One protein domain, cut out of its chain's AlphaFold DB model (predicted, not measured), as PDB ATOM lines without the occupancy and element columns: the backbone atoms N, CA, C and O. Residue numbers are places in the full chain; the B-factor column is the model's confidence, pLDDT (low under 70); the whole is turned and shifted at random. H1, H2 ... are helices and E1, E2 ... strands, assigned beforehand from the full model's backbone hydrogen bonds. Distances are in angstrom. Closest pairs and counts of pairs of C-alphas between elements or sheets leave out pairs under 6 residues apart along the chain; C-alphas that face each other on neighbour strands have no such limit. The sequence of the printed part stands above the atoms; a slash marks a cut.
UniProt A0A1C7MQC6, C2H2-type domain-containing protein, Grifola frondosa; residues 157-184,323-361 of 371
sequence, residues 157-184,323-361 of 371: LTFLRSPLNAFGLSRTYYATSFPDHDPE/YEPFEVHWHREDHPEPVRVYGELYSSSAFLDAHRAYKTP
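AT A GLANCE: This is residues 157 to 184 and 323 to 361 of the 371 residues of the protein "C2H2-type domain-containing protein" of Grifola frondosa (UniProt A0A1C7MQC6). Two hairpins side by side, E1 with E2 and E3 with E4, make one strongly twisted sheet, and a helix, H1, sits at one end of it, by the end of E2 and the start of E3. The printed part has 67 residues, with four named strands and then one named helix, class mixed. The sheet's order is E1 - E2 - E3 - E4, all antiparallel. The whole is compact, radius of gyration of the C-alphas 12.4 A, yet elongated, spanning 41 by 23 by 21 A.

IN THESE COORDINATES: E1 is residues 158 to 161, from C-alpha 158 at (-29.072, 17.252, -39.134). E2 is residues 169 to 175, 19.1 A; E3 326 to 332, 19.3 A; E4 335 to 341, 14.6 A. H1 is residues 349 to 359, 15.0 A, ending at C-alpha 359 (-37.490, 23.309, -32.341).

HOW THE PARTS SIT: N 160 and O 173 of E1 and E2 are 2.9 A apart, N 172 and O 327 of E2 and E3 2.8 A, N 330 and O 339 of E3 and E4 2.8 A. E1 and E4 are apart. H1 is on the sheet, with 12 pairs of C-alphas within 10 A; the closest C-alphas of H1 and E3 are those of Leu 352 and Phe 326, 7.0 A apart. In H1 every O i to N i+4 pair is within hydrogen-bond range.

THE WHOLE: Residues 185 to 322 are not printed; C-alphas 184 and 323 are 12.2 A apart. Residue 361 is under pLDDT 70.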
ATOM      1  N   LEU A 157     -31.322  16.497 -35.033       81.06
ATOM      2  CA  LEU A 157     -31.434  17.465 -36.119       81.06
ATOM      3  C   LEU A 157     -30.122  17.467 -36.909       81.06
ATOM      4  O   LEU A 157     -29.039  17.615 -36.339       81.06
ATOM      5  N   THR A 158     -30.221  17.300 -38.225       84.81
ATOM      6  CA  THR A 158     -29.072  17.252 -39.134       84.81
ATOM      7  C   THR A 158     -29.268  18.213 -40.299       84.81
ATOM      8  O   THR A 158     -30.381  18.661 -40.578       84.81
ATOM      9  N   PHE A 159     -28.173  18.549 -40.982       89.12
ATOM     10  CA  PHE A 159     -28.240  19.313 -42.222       89.12
ATOM     11  C   PHE A 159     -28.538  18.375 -43.394       89.12
ATOM     12  O   PHE A 159     -27.674  17.613 -43.831       89.12
ATOM     13  N   LEU A 160     -29.766  18.444 -43.898       89.75
ATOM     14  CA  LEU A 160     -30.241  17.680 -45.048       89.75
ATOM     15  C   LEU A 160     -30.179  18.558 -46.294       89.75
ATOM     16  O   LEU A 160     -30.589  19.717 -46.260       89.75
ATOM     17  N   ARG A 161     -29.661  18.026 -47.401       90.94
ATOM     18  CA  ARG A 161     -29.390  18.815 -48.607       90.94
ATOM     19  C   ARG A 161     -30.020  18.198 -49.853       90.94
ATOM     20  O   ARG A 161     -29.779  17.031 -50.147       90.94
ATOM     21  N   SER A 162     -30.792  18.997 -50.590       90.31
ATOM     22  CA  SER A 162     -31.429  18.575 -51.841       90.31
ATOM     23  C   SER A 162     -30.398  18.314 -52.954       90.31
ATOM     24  O   SER A 162     -29.266  18.814 -52.890       90.31
ATOM     25  N   PRO A 163     -30.795  17.618 -54.035       88.94
ATOM     26  CA  PRO A 163     -30.064  17.642 -55.299       88.94
ATOM     27  C   PRO A 163     -29.854  19.071 -55.833       88.94
ATOM     28  O   PRO A 163     -30.494  20.026 -55.379       88.94
ATOM     29  N   LEU A 164     -28.938  19.199 -56.795       89.81
ATOM     30  CA  LEU A 164     -28.682  20.435 -57.537       89.81
ATOM     31  C   LEU A 164     -29.627  20.541 -58.740       89.81
ATOM     32  O   LEU A 164     -29.741  19.579 -59.503       89.81
ATOM     33  N   ASN A 165     -30.222  21.716 -58.964       85.88
ATOM     34  CA  ASN A 165     -30.937  22.007 -60.212       85.88
ATOM     35  C   ASN A 165     -29.958  22.377 -61.347       85.88
ATOM     36  O   ASN A 165     -28.747  22.478 -61.129       85.88
ATOM     37  N   ALA A 166     -30.459  22.622 -62.565       83.81
ATOM     38  CA  ALA A 166     -29.615  22.946 -63.723       83.81
ATOM     39  C   ALA A 166     -28.782  24.240 -63.575       83.81
ATOM     40  O   ALA A 166     -27.830  24.447 -64.328       83.81
ATOM     41  N   PHE A 167     -29.107  25.094 -62.598       86.56
ATOM     42  CA  PHE A 167     -28.361  26.310 -62.259       86.56
ATOM     43  C   PHE A 167     -27.325  26.101 -61.139       86.56
ATOM     44  O   PHE A 167     -26.599  27.037 -60.801       86.56
ATOM     45  N   GLY A 168     -27.240  24.899 -60.560       88.56
ATOM     46  CA  GLY A 168     -26.361  24.592 -59.431       88.56
ATOM     47  C   GLY A 168     -26.913  25.037 -58.071       88.56
ATOM     48  O   GLY A 168     -26.143  25.205 -57.127       88.56
ATOM     49  N   LEU A 169     -28.223  25.260 -57.942       90.62
ATOM     50  CA  LEU A 169     -28.862  25.584 -56.663       90.62
ATOM     51  C   LEU A 169     -29.292  24.303 -55.936       90.62
ATOM     52  O   LEU A 169     -29.897  23.423 -56.542       90.62
ATOM     53  N   SER A 170     -29.020  24.223 -54.634       91.75
ATOM     54  CA  SER A 170     -29.588  23.213 -53.725       91.75
ATOM     55  C   SER A 170     -30.102  23.866 -52.446       91.75
ATOM     56  O   SER A 170     -29.505  24.835 -51.975       91.75
ATOM     57  N   ARG A 171     -31.150  23.300 -51.851       91.94
ATOM     58  CA  ARG A 171     -31.687  23.697 -50.547       91.94
ATOM     59  C   ARG A 171     -31.030  22.907 -49.420       91.94
ATOM     60  O   ARG A 171     -30.676  21.740 -49.595       91.94
ATOM     61  N   THR A 172     -30.871  23.533 -48.260       91.88
ATOM     62  CA  THR A 172     -30.311  22.936 -47.046       91.88
ATOM     63  C   THR A 172     -31.264  23.164 -45.876       91.88
ATOM     64  O   THR A 172     -31.484  24.300 -45.467       91.88
ATOM     65  N   TYR A 173     -31.820  22.079 -45.345       90.69
ATOM     66  CA  TYR A 173     -32.760  22.055 -44.225       90.69
ATOM     67  C   TYR A 173     -32.030  21.654 -42.941       90.69
ATOM     68  O   TYR A 173     -31.087  20.864 -42.992       90.69
ATOM     69  N   TYR A 174     -32.482  22.153 -41.789       88.94
ATOM     70  CA  TYR A 174     -32.029  21.686 -40.474       88.94
ATOM     71  C   TYR A 174     -33.168  20.922 -39.786       88.94
ATOM     72  O   TYR A 174     -34.031  21.516 -39.136       88.94
ATOM     73  N   ALA A 175     -33.209  19.609 -40.016       85.88
ATOM     74  CA  ALA A 175     -34.353  18.749 -39.712       85.88
ATOM     75  C   ALA A 175     -33.928  17.283 -39.479       85.88
ATOM     76  O   ALA A 175     -32.761  16.919 -39.632       85.88
ATOM     77  N   THR A 176     -34.879  16.434 -39.084       85.56
ATOM     78  CA  THR A 176     -34.696  14.971 -38.983       85.56
ATOM     79  C   THR A 176     -34.951  14.242 -40.306       85.56
ATOM     80  O   THR A 176     -34.437  13.148 -40.515       85.56
ATOM     81  N   SER A 177     -35.748  14.843 -41.185       85.69
ATOM     82  CA  SER A 177     -36.172  14.345 -42.499       85.69
ATOM     83  C   SER A 177     -36.425  15.547 -43.417       85.69
ATOM     84  O   SER A 177     -36.546  16.668 -42.924       85.69
ATOM     85  N   PHE A 178     -36.483  15.348 -44.737       86.88
ATOM     86  CA  PHE A 178     -36.974  16.406 -45.631       86.88
ATOM     87  C   PHE A 178     -38.459  16.709 -45.350       86.88
ATOM     88  O   PHE A 178     -39.150  15.819 -44.845       86.88
ATOM     89  N   PRO A 179     -38.953  17.918 -45.678       85.69
ATOM     90  CA  PRO A 179     -40.383  18.211 -45.665       85.69
ATOM     91  C   PRO A 179     -41.178  17.243 -46.545       85.69
ATOM     92  O   PRO A 179     -40.744  16.903 -47.645       85.69
ATOM     93  N   ASP A 180     -42.370  16.859 -46.087       79.56
ATOM     94  CA  ASP A 180     -43.327  16.070 -46.880       79.56
ATOM     95  C   ASP A 180     -44.149  16.940 -47.855       79.56
ATOM     96  O   ASP A 180     -44.879  16.418 -48.695       79.56
ATOM     97  N   HIS A 181     -44.034  18.269 -47.740       80.44
ATOM     98  CA  HIS A 181     -44.723  19.262 -48.559       80.44
ATOM     99  C   HIS A 181     -43.728  20.314 -49.068       80.44
ATOM    100  O   HIS A 181     -43.000  20.917 -48.276       80.44
ATOM    101  N   ASP A 182     -43.731  20.544 -50.381       83.75
ATOM    102  CA  ASP A 182     -43.012  21.624 -51.055       83.75
ATOM    103  C   ASP A 182     -43.999  22.364 -51.974       83.75
ATOM    104  O   ASP A 182     -44.416  21.797 -52.987       83.75
ATOM    105  N   PRO A 183     -44.413  23.602 -51.655       81.12
ATOM    106  CA  PRO A 183     -45.353  24.336 -52.499       81.12
ATOM    107  C   PRO A 183     -44.749  24.683 -53.871       81.12
ATOM    108  O   PRO A 183     -45.488  24.896 -54.829       81.12
ATOM    109  N   GLU A 184     -43.419  24.677 -54.006       77.06
ATOM    110  CA  GLU A 184     -42.711  25.030 -55.245       77.06
ATOM    111  C   GLU A 184     -42.846  23.952 -56.333       77.06
ATOM    112  O   GLU A 184     -42.721  24.266 -57.515       77.06
ATOM    113  N   TYR A 323     -43.737  25.735 -44.509       85.12
ATOM    114  CA  TYR A 323     -43.694  25.537 -43.052       85.12
ATOM    115  C   TYR A 323     -42.279  25.335 -42.493       85.12
ATOM    116  O   TYR A 323     -41.998  25.762 -41.372       85.12
ATOM    117  N   GLU A 324     -41.388  24.691 -43.253       88.44
ATOM    118  CA  GLU A 324     -40.013  24.417 -42.829       88.44
ATOM    119  C   GLU A 324     -39.006  25.295 -43.596       88.44
ATOM    120  O   GLU A 324     -38.897  25.172 -44.819       88.44
ATOM    121  N   PRO A 325     -38.234  26.163 -42.915       91.88
ATOM    122  CA  PRO A 325     -37.235  27.002 -43.561       91.88
ATOM    123  C   PRO A 325     -36.014  26.225 -44.049       91.88
ATOM    124  O   PRO A 325     -35.580  25.237 -43.448       91.88
ATOM    125  N   PHE A 326     -35.383  26.769 -45.089       91.75
ATOM    126  CA  PHE A 326     -34.162  26.237 -45.685       91.75
ATOM    127  C   PHE A 326     -33.221  27.339 -46.164       91.75
ATOM    128  O   PHE A 326     -33.630  28.428 -46.555       91.75
ATOM    129  N   GLU A 327     -31.930  27.031 -46.198       94.00
ATOM    130  CA  GLU A 327     -30.919  27.873 -46.830       94.00
ATOM    131  C   GLU A 327     -30.753  27.463 -48.299       94.00
ATOM    132  O   GLU A 327     -30.640  26.277 -48.610       94.00
ATOM    133  N   VAL A 328     -30.724  28.429 -49.221       93.00
ATOM    134  CA  VAL A 328     -30.430  28.171 -50.639       93.00
ATOM    135  C   VAL A 328     -28.935  28.359 -50.878       93.00
ATOM    136  O   VAL A 328     -28.371  29.393 -50.528       93.00
ATOM    137  N   HIS A 329     -28.287  27.376 -51.500       93.31
ATOM    138  CA  HIS A 329     -26.849  27.374 -51.762       93.31
ATOM    139  C   HIS A 329     -26.547  27.190 -53.248       93.31
ATOM    140  O   HIS A 329     -26.904  26.168 -53.843       93.31
ATOM    141  N   TRP A 330     -25.836  28.157 -53.829       92.88
ATOM    142  CA  TRP A 330     -25.348  28.109 -55.201       92.88
ATOM    143  C   TRP A 330     -23.959  27.481 -55.275       92.88
ATOM    144  O   TRP A 330     -23.014  27.937 -54.632       92.88
ATOM    145  N   HIS A 331     -23.849  26.438 -56.088       91.19
ATOM    146  CA  HIS A 331     -22.633  25.693 -56.365       91.19
ATOM    147  C   HIS A 331     -22.197  25.987 -57.791       91.19
ATOM    148  O   HIS A 331     -22.965  25.800 -58.736       91.19
ATOM    149  N   ARG A 332     -20.955  26.437 -57.946       86.44
ATOM    150  CA  ARG A 332     -20.375  26.761 -59.247       86.44
ATOM    151  C   ARG A 332     -19.276  25.763 -59.577       86.44
ATOM    152  O   ARG A 332     -18.558  25.326 -58.689       86.44
ATOM    153  N   GLU A 333     -19.087  25.456 -60.857       81.06
ATOM    154  CA  GLU A 333     -17.977  24.594 -61.295       81.06
ATOM    155  C   GLU A 333     -16.594  25.222 -61.023       81.06
ATOM    156  O   GLU A 333     -15.602  24.503 -60.929       81.06
ATOM    157  N   ASP A 334     -16.515  26.551 -60.887       85.81
ATOM    158  CA  ASP A 334     -15.272  27.305 -60.680       85.81
ATOM    159  C   ASP A 334     -14.962  27.653 -59.211       85.81
ATOM    160  O   ASP A 334     -13.879  28.166 -58.932       85.81
ATOM    161  N   HIS A 335     -15.860  27.345 -58.265       82.75
ATOM    162  CA  HIS A 335     -15.652  27.573 -56.831       82.75
ATOM    163  C   HIS A 335     -16.050  26.337 -56.003       82.75
ATOM    164  O   HIS A 335     -17.198  25.905 -56.082       82.75
ATOM    165  N   PRO A 336     -15.145  25.779 -55.169       82.25
ATOM    166  CA  PRO A 336     -15.437  24.580 -54.378       82.25
ATOM    167  C   PRO A 336     -16.389  24.846 -53.202       82.25
ATOM    168  O   PRO A 336     -17.053  23.922 -52.736       82.25
ATOM    169  N   GLU A 337     -16.455  26.087 -52.714       90.06
ATOM    170  CA  GLU A 337     -17.329  26.483 -51.610       90.06
ATOM    171  C   GLU A 337     -18.666  27.035 -52.133       90.06
ATOM    172  O   GLU A 337     -18.666  27.883 -53.034       90.06
ATOM    173  N   PRO A 338     -19.812  26.594 -51.579       91.12
ATOM    174  CA  PRO A 338     -21.108  27.147 -51.938       91.12
ATOM    175  C   PRO A 338     -21.294  28.585 -51.470       91.12
ATOM    176  O   PRO A 338     -20.942  28.954 -50.352       91.12
ATOM    177  N   VAL A 339     -21.976  29.374 -52.297       93.12
ATOM    178  CA  VAL A 339     -22.420  30.723 -51.941       93.12
ATOM    179  C   VAL A 339     -23.865  30.657 -51.458       93.12
ATOM    180  O   VAL A 339     -24.741  30.194 -52.192       93.12
ATOM    181  N   ARG A 340     -24.143  31.138 -50.239       93.44
ATOM    182  CA  ARG A 340     -25.521  31.282 -49.753       93.44
ATOM    183  C   ARG A 340     -26.260  32.343 -50.572       93.44
ATOM    184  O   ARG A 340     -25.803  33.480 -50.688       93.44
ATOM    185  N   VAL A 341     -27.413  31.965 -51.106       91.94
ATOM    186  CA  VAL A 341     -28.348  32.837 -51.818       91.94
ATOM    187  C   VAL A 341     -29.413  33.310 -50.832       91.94
ATOM    188  O   VAL A 341     -29.940  32.523 -50.045       91.94
ATOM    189  N   TYR A 342     -29.723  34.602 -50.881       89.38
ATOM    190  CA  TYR A 342     -30.804  35.218 -50.118       89.38
ATOM    191  C   TYR A 342     -31.952  35.541 -51.074       89.38
ATOM    192  O   TYR A 342     -31.714  36.104 -52.142       89.38
ATOM    193  N   GLY A 343     -33.174  35.183 -50.689       86.25
ATOM    194  CA  GLY A 343     -34.381  35.437 -51.469       86.25
ATOM    195  C   GLY A 343     -35.553  35.727 -50.545       86.25
ATOM    196  O   GLY A 343     -35.595  36.767 -49.892       86.25
ATOM    197  N   GLU A 344     -36.502  34.800 -50.490       86.19
ATOM    198  CA  GLU A 344     -37.783  35.005 -49.819       86.19
ATOM    199  C   GLU A 344     -37.729  34.819 -48.300       86.19
ATOM    200  O   GLU A 344     -36.761  34.285 -47.747       86.19
ATOM    201  N   LEU A 345     -38.806  35.238 -47.624       86.00
ATOM    202  CA  LEU A 345     -38.950  35.211 -46.167       86.00
ATOM    203  C   LEU A 345     -38.611  33.839 -45.568       86.00
ATOM    204  O   LEU A 345     -37.901  33.776 -44.562       86.00
ATOM    205  N   TYR A 346     -39.050  32.750 -46.207       85.12
ATOM    206  CA  TYR A 346     -38.813  31.392 -45.711       85.12
ATOM    207  C   TYR A 346     -37.347  30.921 -45.831       85.12
ATOM    208  O   TYR A 346     -36.949  29.966 -45.167       85.12
ATOM    209  N   SER A 347     -36.521  31.634 -46.608       90.75
ATOM    210  CA  SER A 347     -35.065  31.425 -46.717       90.75
ATOM    211  C   SER A 347     -34.223  32.371 -45.839       90.75
ATOM    212  O   SER A 347     -32.985  32.285 -45.787       90.75
ATOM    213  N   SER A 348     -34.883  33.309 -45.149       91.94
ATOM    214  CA  SER A 348     -34.229  34.332 -44.332       91.94
ATOM    215  C   SER A 348     -33.582  33.745 -43.073       91.94
ATOM    216  O   SER A 348     -34.075  32.782 -42.486       91.94
ATOM    217  N   SER A 349     -32.485  34.358 -42.606       92.56
ATOM    218  CA  SER A 349     -31.897  34.024 -41.297       92.56
ATOM    219  C   SER A 349     -32.909  34.184 -40.163       92.56
ATOM    220  O   SER A 349     -33.011  33.299 -39.327       92.56
ATOM    221  N   ALA A 350     -33.718  35.247 -40.182       92.19
ATOM    222  CA  ALA A 350     -34.720  35.505 -39.152       92.19
ATOM    223  C   ALA A 350     -35.717  34.344 -38.980       92.19
ATOM    224  O   ALA A 350     -36.011  33.958 -37.850       92.19
ATOM    225  N   PHE A 351     -36.207  33.754 -40.078       90.19
ATOM    226  CA  PHE A 351     -37.136  32.624 -39.991       90.19
ATOM    227  C   PHE A 351     -36.430  31.306 -39.640       90.19
ATOM    228  O   PHE A 351     -36.946  30.546 -38.823       90.19
ATOM    229  N   LEU A 352     -35.216  31.072 -40.159       91.00
ATOM    230  CA  LEU A 352     -34.365  29.947 -39.742       91.00
ATOM    231  C   LEU A 352     -34.096  29.967 -38.231       91.00
ATOM    232  O   LEU A 352     -34.236  28.939 -37.573       91.00
ATOM    233  N   ASP A 353     -33.748  31.126 -37.675       91.62
ATOM    234  CA  ASP A 353     -33.412  31.291 -36.261       91.62
ATOM    235  C   ASP A 353     -34.656  31.205 -35.364       91.62
ATOM    236  O   ASP A 353     -34.617  30.526 -34.337       91.62
ATOM    237  N   ALA A 354     -35.791  31.781 -35.779       90.19
ATOM    238  CA  ALA A 354     -37.067  31.623 -35.075       90.19
ATOM    239  C   ALA A 354     -37.541  30.156 -35.042       90.19
ATOM    240  O   ALA A 354     -37.958  29.651 -34.000       90.19
ATOM    241  N   HIS A 355     -37.428  29.441 -36.162       88.94
ATOM    242  CA  HIS A 355     -37.781  28.024 -36.259       88.94
ATOM    243  C   HIS A 355     -36.801  27.119 -35.491       88.94
ATOM    244  O   HIS A 355     -37.232  26.148 -34.870       88.94
ATOM    245  N   ARG A 356     -35.499  27.450 -35.462       87.38
ATOM    246  CA  ARG A 356     -34.516  26.800 -34.574       87.38
ATOM    247  C   ARG A 356     -34.917  26.981 -33.111       87.38
ATOM    248  O   ARG A 356     -35.032  25.977 -32.421       87.38
ATOM    249  N   ALA A 357     -35.203  28.210 -32.676       87.44
ATOM    250  CA  ALA A 357     -35.623  28.513 -31.305       87.44
ATOM    251  C   ALA A 357     -36.922  27.789 -30.898       87.44
ATOM    252  O   ALA A 357     -37.061  27.374 -29.752       87.44
ATOM    253  N   TYR A 358     -37.850  27.590 -31.841       84.94
ATOM    254  CA  TYR A 358     -39.060  26.791 -31.632       84.94
ATOM    255  C   TYR A 358     -38.785  25.275 -31.543       84.94
ATOM    256  O   TYR A 358     -39.423  24.582 -30.752       84.94
ATOM    257  N   LYS A 359     -37.845  24.743 -32.341       77.62
ATOM    258  CA  LYS A 359     -37.490  23.309 -32.341       77.62
ATOM    259  C   LYS A 359     -36.483  22.911 -31.254       77.62
ATOM    260  O   LYS A 359     -36.405  21.727 -30.930       77.62
ATOM    261  N   THR A 360     -35.726  23.846 -30.679       75.88
ATOM    262  CA  THR A 360     -34.906  23.594 -29.485       75.88
ATOM    263  C   THR A 360     -35.797  23.474 -28.250       75.88
ATOM    264  O   THR A 360     -36.515  24.430 -27.949       75.88
ATOM    265  N   PRO A 361     -35.755  22.359 -27.496       63.19
ATOM    266  CA  PRO A 361     -36.436  22.278 -26.210       63.19
ATOM    267  C   PRO A 361     -35.936  23.384 -25.281       63.19
ATOM    268  O   PRO A 361     -34.727  23.575 -25.143       63.19
TER     269      PRO A 361